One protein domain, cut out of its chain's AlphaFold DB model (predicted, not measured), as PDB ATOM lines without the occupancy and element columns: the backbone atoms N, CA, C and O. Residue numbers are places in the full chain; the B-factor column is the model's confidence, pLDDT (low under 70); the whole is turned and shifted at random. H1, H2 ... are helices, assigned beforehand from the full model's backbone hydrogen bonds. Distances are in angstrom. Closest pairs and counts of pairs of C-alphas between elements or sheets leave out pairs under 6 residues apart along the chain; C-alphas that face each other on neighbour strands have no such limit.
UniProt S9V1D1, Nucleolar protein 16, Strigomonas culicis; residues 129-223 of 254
ATOM      1  N   GLN A 129      -0.127  29.272  14.846       86.62
ATOM      2  CA  GLN A 129       0.293  28.277  15.833       86.62
ATOM      3  C   GLN A 129      -0.189  28.640  17.240       86.62
ATOM      4  O   GLN A 129      -0.805  27.810  17.905       86.62
ATOM      5  N   GLU A 130       0.037  29.881  17.680       86.75
ATOM      6  CA  GLU A 130      -0.462  30.368  18.972       86.75
ATOM      7  C   GLU A 130      -1.993  30.302  19.037       86.75
ATOM      8  O   GLU A 130      -2.537  29.865  20.049       86.75
ATOM      9  N   GLY A 131      -2.681  30.676  17.954       87.12
ATOM     10  CA  GLY A 131      -4.137  30.624  17.869       87.12
ATOM     11  C   GLY A 131      -4.680  29.206  18.015       87.12
ATOM     12  O   GLY A 131      -5.535  28.965  18.859       87.12
ATOM     13  N   SER A 132      -4.117  28.241  17.280       87.50
ATOM     14  CA  SER A 132      -4.532  26.832  17.365       87.50
ATOM     15  C   SER A 132      -4.324  26.230  18.760       87.50
ATOM     16  O   SER A 132      -5.193  25.527  19.270       87.50
ATOM     17  N   VAL A 133      -3.204  26.547  19.417       89.81
ATOM     18  CA  VAL A 133      -2.910  26.100  20.785       89.81
ATOM     19  C   VAL A 133      -3.930  26.671  21.768       89.81
ATOM     20  O   VAL A 133      -4.497  25.932  22.572       89.81
ATOM     21  N   VAL A 134      -4.200  27.975  21.684       90.38
ATOM     22  CA  VAL A 134      -5.162  28.653  22.559       90.38
ATOM     23  C   VAL A 134      -6.582  28.131  22.333       90.38
ATOM     24  O   VAL A 134      -7.261  27.812  23.308       90.38
ATOM     25  N   ALA A 135      -7.012  27.970  21.080       88.94
ATOM     26  CA  ALA A 135      -8.323  27.425  20.740       88.94
ATOM     27  C   ALA A 135      -8.505  25.995  21.274       88.94
ATOM     28  O   ALA A 135      -9.520  25.696  21.902       88.94
ATOM     29  N   ASN A 136      -7.496  25.133  21.114       90.00
ATOM     30  CA  ASN A 136      -7.534  23.764  21.632       90.00
ATOM     31  C   ASN A 136      -7.602  23.727  23.164       90.00
ATOM     32  O   ASN A 136      -8.358  22.939  23.732       90.00
ATOM     33  N   LEU A 137      -6.851  24.599  23.846       89.88
ATOM     34  CA  LEU A 137      -6.889  24.703  25.306       89.88
ATOM     35  C   LEU A 137      -8.263  25.168  25.803       89.88
ATOM     36  O   LEU A 137      -8.786  24.597  26.762       89.88
ATOM     37  N   ILE A 138      -8.856  26.174  25.151       89.69
ATOM     38  CA  ILE A 138     -10.202  26.674  25.470       89.69
ATOM     39  C   ILE A 138     -11.243  25.572  25.254       89.69
ATOM     40  O   ILE A 138     -12.057  25.329  26.143       89.69
ATOM     41  N   ALA A 139     -11.180  24.858  24.129       86.62
ATOM     42  CA  ALA A 139     -12.106  23.771  23.819       86.62
ATOM     43  C   ALA A 139     -12.006  22.600  24.815       86.62
ATOM     44  O   ALA A 139     -13.024  22.022  25.187       86.62
ATOM     45  N   ALA A 140     -10.797  22.261  25.275       87.94
ATOM     46  CA  ALA A 140     -10.579  21.142  26.191       87.94
ATOM     47  C   ALA A 140     -10.921  21.469  27.655       87.94
ATOM     48  O   ALA A 140     -11.449  20.621  28.377       87.94
ATOM     49  N   TYR A 141     -10.595  22.680  28.119       87.75
ATOM     50  CA  TYR A 141     -10.607  23.014  29.551       87.75
ATOM     51  C   TYR A 141     -11.529  24.175  29.934       87.75
ATOM     52  O   TYR A 141     -11.690  24.452  31.130       87.75
ATOM     53  N   GLY A 142     -12.138  24.858  28.963       86.50
ATOM     54  CA  GLY A 142     -12.994  26.015  29.204       86.50
ATOM     55  C   GLY A 142     -12.224  27.137  29.896       86.50
ATOM     56  O   GLY A 142     -11.220  27.623  29.385       86.50
ATOM     57  N   VAL A 143     -12.672  27.561  31.078       85.81
ATOM     58  CA  VAL A 143     -12.081  28.691  31.830       85.81
ATOM     59  C   VAL A 143     -11.027  28.227  32.859       85.81
ATOM     60  O   VAL A 143     -10.403  29.027  33.558       85.81
ATOM     61  N   ASN A 144     -10.769  26.918  32.952       87.50
ATOM     62  CA  ASN A 144      -9.897  26.333  33.971       87.50
ATOM     63  C   ASN A 144      -8.397  26.484  33.647       87.50
ATOM     64  O   ASN A 144      -7.736  25.525  33.244       87.50
ATOM     65  N   LEU A 145      -7.829  27.664  33.931       88.38
ATOM     66  CA  LEU A 145      -6.408  27.979  33.692       88.38
ATOM     67  C   LEU A 145      -5.438  26.973  34.333       88.38
ATOM     68  O   LEU A 145      -4.430  26.618  33.734       88.38
ATOM     69  N   LYS A 146      -5.747  26.462  35.528       88.38
ATOM     70  CA  LYS A 146      -4.903  25.470  36.220       88.38
ATOM     71  C   LYS A 146      -4.739  24.175  35.440       88.38
ATOM     72  O   LYS A 146      -3.637  23.645  35.354       88.38
ATOM     73  N   ARG A 147      -5.837  23.669  34.874       88.88
ATOM     74  CA  ARG A 147      -5.809  22.435  34.082       88.88
ATOM     75  C   ARG A 147      -5.039  22.651  32.780       88.88
ATOM     76  O   ARG A 147      -4.220  21.811  32.440       88.88
ATOM     77  N   MET A 148      -5.202  23.817  32.153       91.38
ATOM     78  CA  MET A 148      -4.433  24.206  30.963       91.38
ATOM     79  C   MET A 148      -2.921  24.266  31.218       91.38
ATOM     80  O   MET A 148      -2.134  23.899  30.355       91.38
ATOM     81  N   VAL A 149      -2.494  24.737  32.394       91.88
ATOM     82  CA  VAL A 149      -1.064  24.801  32.743       91.88
ATOM     83  C   VAL A 149      -0.472  23.408  32.953       91.88
ATOM     84  O   VAL A 149       0.672  23.172  32.570       91.88
ATOM     85  N   LEU A 150      -1.238  22.500  33.560       91.00
ATOM     86  CA  LEU A 150      -0.797  21.134  33.853       91.00
ATOM     87  C   LEU A 150      -0.781  20.225  32.618       91.00
ATOM     88  O   LEU A 150      -0.095  19.205  32.631       91.00
ATOM     89  N   ASP A 151      -1.515  20.573  31.560       90.06
ATOM     90  CA  ASP A 151      -1.514  19.797  30.328       90.06
ATOM     91  C   ASP A 151      -0.314  20.136  29.437       90.06
ATOM     92  O   ASP A 151      -0.332  21.058  28.622       90.06
ATOM     93  N   HIS A 152       0.739  19.335  29.565       88.69
ATOM     94  CA  HIS A 152       1.958  19.469  28.772       88.69
ATOM     95  C   HIS A 152       1.783  19.146  27.281       88.69
ATOM     96  O   HIS A 152       2.663  19.499  26.496       88.69
ATOM     97  N   GLN A 153       0.698  18.472  26.880       91.50
ATOM     98  CA  GLN A 153       0.453  18.149  25.473       91.50
ATOM     99  C   GLN A 153      -0.140  19.346  24.737       91.50
ATOM    100  O   GLN A 153       0.359  19.726  23.678       91.50
ATOM    101  N   LEU A 154      -1.178  19.962  25.312       89.62
ATOM    102  CA  LEU A 154      -1.833  21.124  24.715       89.62
ATOM    103  C   LEU A 154      -1.131  22.450  25.044       89.62
ATOM    104  O   LEU A 154      -1.306  23.407  24.302       89.62
ATOM    105  N   ASN A 155      -0.299  22.524  26.090       90.38
ATOM    106  CA  ASN A 155       0.537  23.689  26.411       90.38
ATOM    107  C   ASN A 155       2.031  23.399  26.144       90.38
ATOM    108  O   ASN A 155       2.818  23.254  27.088       90.38
ATOM    109  N   PRO A 156       2.464  23.351  24.868       89.12
ATOM    110  CA  PRO A 156       3.840  22.995  24.508       89.12
ATOM    111  C   PRO A 156       4.871  24.006  25.027       89.12
ATOM    112  O   PRO A 156       6.029  23.665  25.254       89.12
ATOM    113  N   PHE A 157       4.449  25.255  25.241       87.88
ATOM    114  CA  PHE A 157       5.300  26.344  25.717       87.88
ATOM    115  C   PHE A 157       5.386  26.426  27.247       87.88
ATOM    116  O   PHE A 157       6.052  27.324  27.761       87.88
ATOM    117  N   GLN A 158       4.715  25.514  27.965       89.88
ATOM    118  CA  GLN A 158       4.732  25.421  29.429       89.88
ATOM    119  C   GLN A 158       4.432  26.764  30.109       89.88
ATOM    120  O   GLN A 158       5.074  27.173  31.080       89.88
ATOM    121  N   LEU A 159       3.457  27.488  29.564       91.00
ATOM    122  CA  LEU A 159       3.108  28.820  30.035       91.00
ATOM    123  C   LEU A 159       2.518  28.755  31.438       91.00
ATOM    124  O   LEU A 159       1.681  27.905  31.727       91.00
ATOM    125  N   ASN A 160       2.909  29.703  32.288       91.75
ATOM    126  CA  ASN A 160       2.309  29.877  33.610       91.75
ATOM    127  C   ASN A 160       0.892  30.474  33.482       91.75
ATOM    128  O   ASN A 160       0.627  31.212  32.533       91.75
ATOM    129  N   GLU A 161       0.012  30.270  34.466       90.81
ATOM    130  CA  GLU A 161      -1.387  30.733  34.489       90.81
ATOM    131  C   GLU A 161      -1.533  32.198  34.056       90.81
ATOM    132  O   GLU A 161      -2.396  32.552  33.256       90.81
ATOM    133  N   ARG A 162      -0.643  33.074  34.543       90.88
ATOM    134  CA  ARG A 162      -0.663  34.502  34.199       90.88
ATOM    135  C   ARG A 162      -0.330  34.765  32.732       90.88
ATOM    136  O   ARG A 162      -0.877  35.696  32.142       90.88
ATOM    137  N   GLN A 163       0.618  34.018  32.174       91.75
ATOM    138  CA  GLN A 163       1.014  34.136  30.771       91.75
ATOM    139  C   GLN A 163      -0.085  33.575  29.871       91.75
ATOM    140  O   GLN A 163      -0.473  34.243  28.918       91.75
ATOM    141  N   LEU A 164      -0.631  32.419  30.249       92.00
ATOM    142  CA  LEU A 164      -1.724  31.736  29.570       92.00
ATOM    143  C   LEU A 164      -2.971  32.625  29.510       92.00
ATOM    144  O   LEU A 164      -3.476  32.908  28.430       92.00
ATOM    145  N   GLN A 165      -3.376  33.208  30.639       92.19
ATOM    146  CA  GLN A 165      -4.487  34.158  30.679       92.19
ATOM    147  C   GLN A 165      -4.246  35.378  29.782       92.19
ATOM    148  O   GLN A 165      -5.141  35.813  29.066       92.19
ATOM    149  N   ARG A 166      -3.032  35.946  29.798       91.31
ATOM    150  CA  ARG A 166      -2.696  37.080  28.924       91.31
ATOM    151  C   ARG A 166      -2.773  36.703  27.448       91.31
ATOM    152  O   ARG A 166      -3.248  37.512  26.659       91.31
ATOM    153  N   GLN A 167      -2.293  35.520  27.079       90.75
ATOM    154  CA  GLN A 167      -2.356  35.046  25.701       90.75
ATOM    155  C   GLN A 167      -3.790  34.768  25.260       90.75
ATOM    156  O   GLN A 167      -4.169  35.255  24.202       90.75
ATOM    157  N   ILE A 168      -4.598  34.103  26.091       91.56
ATOM    158  CA  ILE A 168      -6.020  33.866  25.816       91.56
ATOM    159  C   ILE A 168      -6.758  35.193  25.618       91.56
ATOM    160  O   ILE A 168      -7.433  35.384  24.613       91.56
ATOM    161  N   VAL A 169      -6.581  36.160  26.525       91.56
ATOM    162  CA  VAL A 169      -7.233  37.475  26.401       91.56
ATOM    163  C   VAL A 169      -6.772  38.213  25.142       91.56
ATOM    164  O   VAL A 169      -7.583  38.857  24.482       91.56
ATOM    165  N   ASN A 170      -5.487  38.132  24.787       91.12
ATOM    166  CA  ASN A 170      -4.987  38.734  23.552       91.12
ATOM    167  C   ASN A 170      -5.571  38.055  22.307       91.12
ATOM    168  O   ASN A 170      -5.944  38.763  21.378       91.12
ATOM    169  N   TYR A 171      -5.673  36.725  22.311       90.12
ATOM    170  CA  TYR A 171      -6.274  35.939  21.238       90.12
ATOM    171  C   TYR A 171      -7.743  36.299  21.032       90.12
ATOM    172  O   TYR A 171      -8.108  36.703  19.938       90.12
ATOM    173  N   LEU A 172      -8.554  36.291  22.093       88.69
ATOM    174  CA  LEU A 172      -9.979  36.625  21.993       88.69
ATOM    175  C   LEU A 172     -10.206  38.079  21.558       88.69
ATOM    176  O   LEU A 172     -11.118  38.373  20.793       88.69
ATOM    177  N   ARG A 173      -9.359  39.016  22.007       89.25
ATOM    178  CA  ARG A 173      -9.417  40.411  21.536       89.25
ATOM    179  C   ARG A 173      -9.016  40.548  20.072       89.25
ATOM    180  O   ARG A 173      -9.537  41.424  19.389       89.25
ATOM    181  N   TRP A 174      -8.069  39.735  19.616       88.25
ATOM    182  CA  TRP A 174      -7.671  39.701  18.217       88.25
ATOM    183  C   TRP A 174      -8.773  39.083  17.350       88.25
ATOM    184  O   TRP A 174      -9.144  39.700  16.360       88.25
ATOM    185  N   GLU A 175      -9.370  37.958  17.756       85.94
ATOM    186  CA  GLU A 175     -10.511  37.354  17.054       85.94
ATOM    187  C   GLU A 175     -11.705  38.301  16.984       85.94
ATOM    188  O   GLU A 175     -12.249  38.502  15.907       85.94
ATOM    189  N   LYS A 176     -12.055  38.972  18.086       86.94
ATOM    190  CA  LYS A 176     -13.123  39.981  18.091       86.94
ATOM    191  C   LYS A 176     -12.868  41.119  17.096       86.94
ATOM    192  O   LYS A 176     -13.813  41.684  16.556       86.94
ATOM    193  N   ALA A 177     -11.602  41.477  16.869       84.88
ATOM    194  CA  ALA A 177     -11.224  42.512  15.910       84.88
ATOM    195  C   ALA A 177     -11.145  41.994  14.462       84.88
ATOM    196  O   ALA A 177     -11.406  42.758  13.537       84.88
ATOM    197  N   ALA A 178     -10.764  40.730  14.263       84.88
ATOM    198  CA  ALA A 178     -10.613  40.115  12.946       84.88
ATOM    199  C   ALA A 178     -11.947  39.589  12.380       84.88
ATOM    200  O   ALA A 178     -12.214  39.771  11.195       84.88
ATOM    201  N   PHE A 179     -12.783  38.988  13.231       85.12
ATOM    202  CA  PHE A 179     -14.033  38.303  12.887       85.12
ATOM    203  C   PHE A 179     -15.172  38.732  13.835       85.12
ATOM    204  O   PHE A 179     -15.641  37.944  14.657       85.12
ATOM    205  N   PRO A 180     -15.624  39.998  13.769       85.06
ATOM    206  CA  PRO A 180     -16.572  40.543  14.741       85.06
ATOM    207  C   PRO A 180     -17.941  39.848  14.729       85.06
ATOM    208  O   PRO A 180     -18.533  39.672  15.791       85.06
ATOM    209  N   GLU A 181     -18.440  39.443  13.558       86.12
ATOM    210  CA  GLU A 181     -19.748  38.782  13.419       86.12
ATOM    211  C   GLU A 181     -19.726  37.366  14.011       86.12
ATOM    212  O   GLU A 181     -20.529  37.044  14.885       86.12
ATOM    213  N   GLU A 182     -18.742  36.553  13.619       86.06
ATOM    214  CA  GLU A 182     -18.561  35.189  14.131       86.06
ATOM    215  C   GLU A 182     -18.303  35.182  15.646       86.06
ATOM    216  O   GLU A 182     -18.850  34.356  16.381       86.06
ATOM    217  N   PHE A 183     -17.515  36.146  16.134       86.62
ATOM    218  CA  PHE A 183     -17.256  36.301  17.561       86.62
ATOM    219  C   PHE A 183     -18.533  36.654  18.335       86.62
ATOM    220  O   PHE A 183     -18.776  36.092  19.403       86.62
ATOM    221  N   ALA A 184     -19.373  37.548  17.801       83.94
ATOM    222  CA  ALA A 184     -20.640  37.916  18.433       83.94
ATOM    223  C   ALA A 184     -21.605  36.722  18.528       83.94
ATOM    224  O   ALA A 184     -22.265  36.546  19.552       83.94
ATOM    225  N   GLU A 185     -21.651  35.861  17.507       84.69
ATOM    226  CA  GLU A 185     -22.441  34.627  17.562       84.69
ATOM    227  C   GLU A 185     -21.926  33.647  18.618       84.69
ATOM    228  O   GLU A 185     -22.719  33.017  19.326       84.69
ATOM    229  N   ALA A 186     -20.607  33.488  18.723       81.62
ATOM    230  CA  ALA A 186     -20.002  32.595  19.703       81.62
ATOM    231  C   ALA A 186     -20.185  33.100  21.146       81.62
ATOM    232  O   ALA A 186     -20.441  32.304  22.053       81.62
ATOM    233  N   GLU A 187     -20.117  34.419  21.350       83.19
ATOM    234  CA  GLU A 187     -20.400  35.065  22.634       83.19
ATOM    235  C   GLU A 187     -21.887  34.930  23.004       83.19
ATOM    236  O   GLU A 187     -22.207  34.575  24.138       83.19
ATOM    237  N   ALA A 188     -22.804  35.079  22.040       84.06
ATOM    238  CA  ALA A 188     -24.237  34.854  22.249       84.06
ATOM    239  C   ALA A 188     -24.573  33.392  22.604       84.06
ATOM    240  O   ALA A 188     -25.475  33.136  23.402       84.06
ATOM    241  N   LYS A 189     -23.826  32.428  22.051       81.50
ATOM    242  CA  LYS A 189     -23.916  31.000  22.413       81.50
ATOM    243  C   LYS A 189     -23.276  30.687  23.774       81.50
ATOM    244  O   LYS A 189     -23.413  29.565  24.260       81.50
ATOM    245  N   GLY A 190     -22.584  31.649  24.387       75.50
ATOM    246  CA  GLY A 190     -21.907  31.491  25.673       75.50
ATOM    247  C   GLY A 190     -20.666  30.601  25.612       75.50
ATOM    248  O   GLY A 190     -20.264  30.052  26.637       75.50
ATOM    249  N   TRP A 191     -20.069  30.417  24.430       74.50
ATOM    250  CA  TRP A 191     -18.895  29.556  24.266       74.50
ATOM    251  C   TRP A 191     -17.626  30.219  24.802       74.50
ATOM    252  O   TRP A 191     -16.832  29.572  25.485       74.50
ATOM    253  N   PHE A 192     -17.450  31.514  24.536       76.38
ATOM    254  CA  PHE A 192     -16.318  32.296  25.024       76.38
ATOM    255  C   PHE A 192     -16.751  33.744  25.275       76.38
ATOM    256  O   PHE A 192     -17.577  34.287  24.548       76.38
ATOM    257  N   SER A 193     -16.154  34.390  26.277       82.19
ATOM    258  CA  SER A 193     -16.253  35.839  26.473       82.19
ATOM    259  C   SER A 193     -14.911  36.395  26.934       82.19
ATOM    260  O   SER A 193     -14.218  35.790  27.759       82.19
ATOM    261  N   VAL A 194     -14.535  37.565  26.413       84.00
ATOM    262  CA  VAL A 194     -13.283  38.243  26.793       84.00
ATOM    263  C   VAL A 194     -13.267  38.553  28.290       84.00
ATOM    264  O   VAL A 194     -12.217  38.454  28.925       84.00
ATOM    265  N   GLU A 195     -14.417  38.924  28.850       85.50
ATOM    266  CA  GLU A 195     -14.546  39.349  30.245       85.50
ATOM    267  C   GLU A 195     -14.271  38.195  31.204       85.50
ATOM    268  O   GLU A 195     -13.478  38.353  32.134       85.50
ATOM    269  N   MET A 196     -14.800  37.005  30.894       84.94
ATOM    270  CA  MET A 196     -14.573  35.798  31.689       84.94
ATOM    271  C   MET A 196     -13.080  35.526  31.870       84.94
ATOM    272  O   MET A 196     -12.616  35.357  32.990       84.94
ATOM    273  N   TYR A 197     -12.299  35.547  30.787       84.81
ATOM    274  CA  TYR A 197     -10.857  35.293  30.858       84.81
ATOM    275  C   TYR A 197     -10.043  36.494  31.347       84.81
ATOM    276  O   TYR A 197      -8.886  36.319  31.735       84.81
ATOM    277  N   ALA A 198     -10.588  37.712  31.352       85.44
ATOM    278  CA  ALA A 198      -9.888  38.892  31.860       85.44
ATOM    279  C   ALA A 198      -9.828  38.927  33.396       85.44
ATOM    280  O   ALA A 198      -8.950  39.594  33.960       85.44
ATOM    281  N   ASP A 199     -10.696  38.169  34.070       84.56
ATOM    282  CA  ASP A 199     -10.831  38.216  35.517       84.56
ATOM    283  C   ASP A 199      -9.562  37.757  36.256       84.56
ATOM    284  O   ASP A 199      -9.093  36.622  36.108       84.56
ATOM    285  N   PRO A 200      -8.977  38.599  37.129       81.50
ATOM    286  CA  PRO A 200      -7.775  38.233  37.874       81.50
ATOM    287  C   PRO A 200      -8.043  37.130  38.908       81.50
ATOM    288  O   PRO A 200      -7.101  36.456  39.330       81.50
ATOM    289  N   LYS A 201      -9.311  36.933  39.296       82.62
ATOM    290  CA  LYS A 201      -9.743  35.912  40.258       82.62
ATOM    291  C   LYS A 201      -9.554  34.490  39.735       82.62
ATOM    292  O   LYS A 201      -9.336  33.600  40.550       82.62
ATOM    293  N   LEU A 202      -9.510  34.284  38.416       76.38
ATOM    294  CA  LEU A 202      -9.250  32.972  37.811       76.38
ATOM    295  C   LEU A 202      -7.880  32.379  38.171       76.38
ATOM    296  O   LEU A 202      -7.701  31.166  38.123       76.38
ATOM    297  N   ARG A 203      -6.916  33.222  38.562       72.62
ATOM    298  CA  ARG A 203      -5.600  32.778  39.064       72.62
ATOM    299  C   ARG A 203      -5.634  32.381  40.538       72.62
ATOM    300  O   ARG A 203      -4.729  31.731  41.050       72.62
ATOM    301  N   SER A 204      -6.638  32.850  41.276       69.56
ATOM    302  CA  SER A 204      -6.738  32.587  42.707       69.56
ATOM    303  C   SER A 204      -7.343  31.203  42.931       69.56
ATOM    304  O   SER A 204      -8.339  30.831  42.314       69.56
ATOM    305  N   SER A 205      -6.749  30.421  43.833       56.84
ATOM    306  CA  SER A 205      -7.214  29.069  44.164       56.84
ATOM    307  C   SER A 205      -8.663  29.003  44.657       56.84
ATOM    308  O   SER A 205      -9.267  27.940  44.572       56.84
ATOM    309  N   GLN A 206      -9.220  30.122  45.125       55.25
ATOM    310  CA  GLN A 206     -10.569  30.210  45.680       55.25
ATOM    311  C   GLN A 206     -11.680  30.105  44.625       55.25
ATOM    312  O   GLN A 206     -12.748  29.592  44.941       55.25
ATOM    313  N   TYR A 207     -11.442  30.518  43.376       55.66
ATOM    314  CA  TYR A 207     -12.484  30.484  42.338       55.66
ATOM    315  C   TYR A 207     -12.836  29.052  41.902       55.66
ATOM    316  O   TYR A 207     -13.982  28.756  41.586       55.66
ATOM    317  N   PHE A 208     -11.859  28.142  41.970       54.00
ATOM    318  CA  PHE A 208     -12.017  26.734  41.598       54.00
ATOM    319  C   PHE A 208     -12.934  25.953  42.554       54.00
ATOM    320  O   PHE A 208     -13.661  25.068  42.121       54.00
ATOM    321  N   LEU A 209     -12.919  26.283  43.851       50.97
ATOM    322  CA  LEU A 209     -13.816  25.654  44.828       50.97
ATOM    323  C   LEU A 209     -15.270  26.086  44.618       50.97
ATOM    324  O   LEU A 209     -16.165  25.268  44.785       50.97
ATOM    325  N   ALA A 210     -15.494  27.339  44.216       51.56
ATOM    326  CA  ALA A 210     -16.826  27.844  43.907       51.56
ATOM    327  C   ALA A 210     -17.360  27.256  42.589       51.56
ATOM    328  O   ALA A 210     -18.458  26.715  42.567       51.56
ATOM    329  N   SER A 211     -16.556  27.248  41.519       56.69
ATOM    330  CA  SER A 211     -17.004  26.740  40.215       56.69
ATOM    331  C   SER A 211     -17.207  25.222  40.188       56.69
ATOM    332  O   SER A 211     -18.147  24.747  39.561       56.69
ATOM    333  N   ALA A 212     -16.367  24.445  40.883       55.84
ATOM    334  CA  ALA A 212     -16.553  22.996  40.997       55.84
ATOM    335  C   ALA A 212     -17.757  22.630  41.882       55.84
ATOM    336  O   ALA A 212     -18.407  21.614  41.638       55.84
ATOM    337  N   ALA A 213     -18.073  23.453  42.890       54.09
ATOM    338  CA  ALA A 213     -19.300  23.310  43.668       54.09
ATOM    339  C   ALA A 213     -20.539  23.635  42.815       54.09
ATOM    340  O   ALA A 213     -21.490  22.861  42.831       54.09
ATOM    341  N   ASP A 214     -20.492  24.693  42.003       54.59
ATOM    342  CA  ASP A 214     -21.580  25.060  41.087       54.59
ATOM    343  C   ASP A 214     -21.801  24.011  39.978       54.59
ATOM    344  O   ASP A 214     -22.942  23.697  39.633       54.59
ATOM    345  N   GLU A 215     -20.732  23.415  39.433       59.97
ATOM    346  CA  GLU A 215     -20.825  22.293  38.482       59.97
ATOM    347  C   GLU A 215     -21.394  21.023  39.140       59.97
ATOM    348  O   GLU A 215     -22.221  20.334  38.539       59.97
ATOM    349  N   ALA A 216     -21.008  20.727  40.386       55.94
ATOM    350  CA  ALA A 216     -21.544  19.596  41.140       55.94
ATOM    351  C   ALA A 216     -23.026  19.783  41.513       55.94
ATOM    352  O   ALA A 216     -23.789  18.820  41.474       55.94
ATOM    353  N   GLU A 217     -23.458  21.003  41.835       55.97
ATOM    354  CA  GLU A 217     -24.868  21.332  42.079       55.97
ATOM    355  C   GLU A 217     -25.701  21.248  40.786       55.97
ATOM    356  O   GLU A 217     -26.770  20.637  40.783       55.97
ATOM    357  N   ARG A 218     -25.181  21.730  39.645       57.12
ATOM    358  CA  ARG A 218     -25.849  21.585  38.333       57.12
ATOM    359  C   ARG A 218     -25.977  20.128  37.871       57.12
ATOM    360  O   ARG A 218     -26.974  19.757  37.246       57.12
ATOM    361  N   ALA A 219     -25.000  19.280  38.188       57.66
ATOM    362  CA  ALA A 219     -25.070  17.848  37.893       57.66
ATOM    363  C   ALA A 219     -26.164  17.130  38.709       57.66
ATOM    364  O   ALA A 219     -26.821  16.224  38.189       57.66
ATOM    365  N   LYS A 220     -26.414  17.567  39.955       57.50
ATOM    366  CA  LYS A 220     -27.501  17.050  40.807       57.50
ATOM    367  C   LYS A 220     -28.885  17.496  40.323       57.50
ATOM    368  O   LYS A 220     -29.825  16.707  40.350       57.50
ATOM    369  N   THR A 221     -29.024  18.725  39.822       54.78
ATOM    370  CA  THR A 221     -30.311  19.208  39.288       54.78
ATOM    371  C   THR A 221     -30.715  18.519  37.982       54.78
ATOM    372  O   THR A 221     -31.903  18.319  37.743       54.78
ATOM    373  N   ASN A 222     -29.748  18.090  37.163       53.38
ATOM    374  CA  ASN A 222     -30.027  17.367  35.916       53.38
ATOM    375  C   ASN A 222     -30.341  15.878  36.131       53.38
ATOM    376  O   ASN A 222     -31.027  15.278  35.309       53.38
ATOM    377  N   THR A 223     -29.879  15.279  37.232       53.03
ATOM    378  CA  THR A 223     -30.245  13.903  37.611       53.03
ATOM    379  C   THR A 223     -31.605  13.846  38.311       53.03
ATOM    380  O   THR A 223     -32.372  12.926  38.054       53.03
TER     381      THR A 223
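AT A GLANCE: This is residues 129 to 223 of the 254 residues of the protein "Nucleolar protein 16" of Strigomonas culicis (UniProt S9V1D1). A small helical body is built round H3: H1 crosses H3, H5 packs along it, H2 and H6 gather where H3 begins, and H4 makes a corner at its other end. From this body H7 runs off as an arm, with residues 212 to 223 sticking out. The 95 printed residues hold seven named helices, H1 to H7 in order, and no named strand: all helix. The whole is compact, with a radius of gyration of the C-alphas of 14.0 A and spans of 40 by 31 by 23 A.

HOW THE PARTS SIT: Begin with H1, residues 129 to 141, which touches the hub H3, residues 161 to 178, with residues 131 to 134 alone; the closest C-alphas, of Val 134 and Ile 168, are 6.2 A apart, and the lines are only just about perpendicular at 70.1 degrees. H2, residues 145 to 150, touches H3 at a steep tilt of 61 degrees, opposite ways, closest at the C-alphas of Leu 145 and Glu 161, 5.8 A. H4, residues 180 to 188, and H3 only just touch, with 3 pairs of C-alphas within 8 A, and only at the corner, closest at Lys 176 and Phe 183, 5.6 A. H5, residues 194 to 198, touches H3, the closest C-alphas being those of Leu 172 and Val 194, 6.0 A. H6, residues 200 to 203, only just touches H2, with 3 pairs of C-alphas within 8 A, closest at Leu 145 and Leu 202, 7.1 A. H7, residues 205 to 223, touches no helix. Each O i to N i+4 pair is within hydrogen-bond range in H1 to H5, and 13 of 15 in H7; H6 is too short for one.

IN THESE COORDINATES: Find C-alpha 129 at (0.293, 28.277, 15.833); H1 runs 18.3 A from there. H3 starts at C-alpha 161, (-1.387, 30.733, 34.489), and is 25.2 A long. H7, 28.3 A, ends at C-alpha 223, (-30.245, 13.903, 37.611).

THE WHOLE: The farthest C-alphas, of Ala 178 and Thr 223, are 41.0 A apart. The printed part has no cut and no long link. Confidence is low, under 70, at residues 204 to 223.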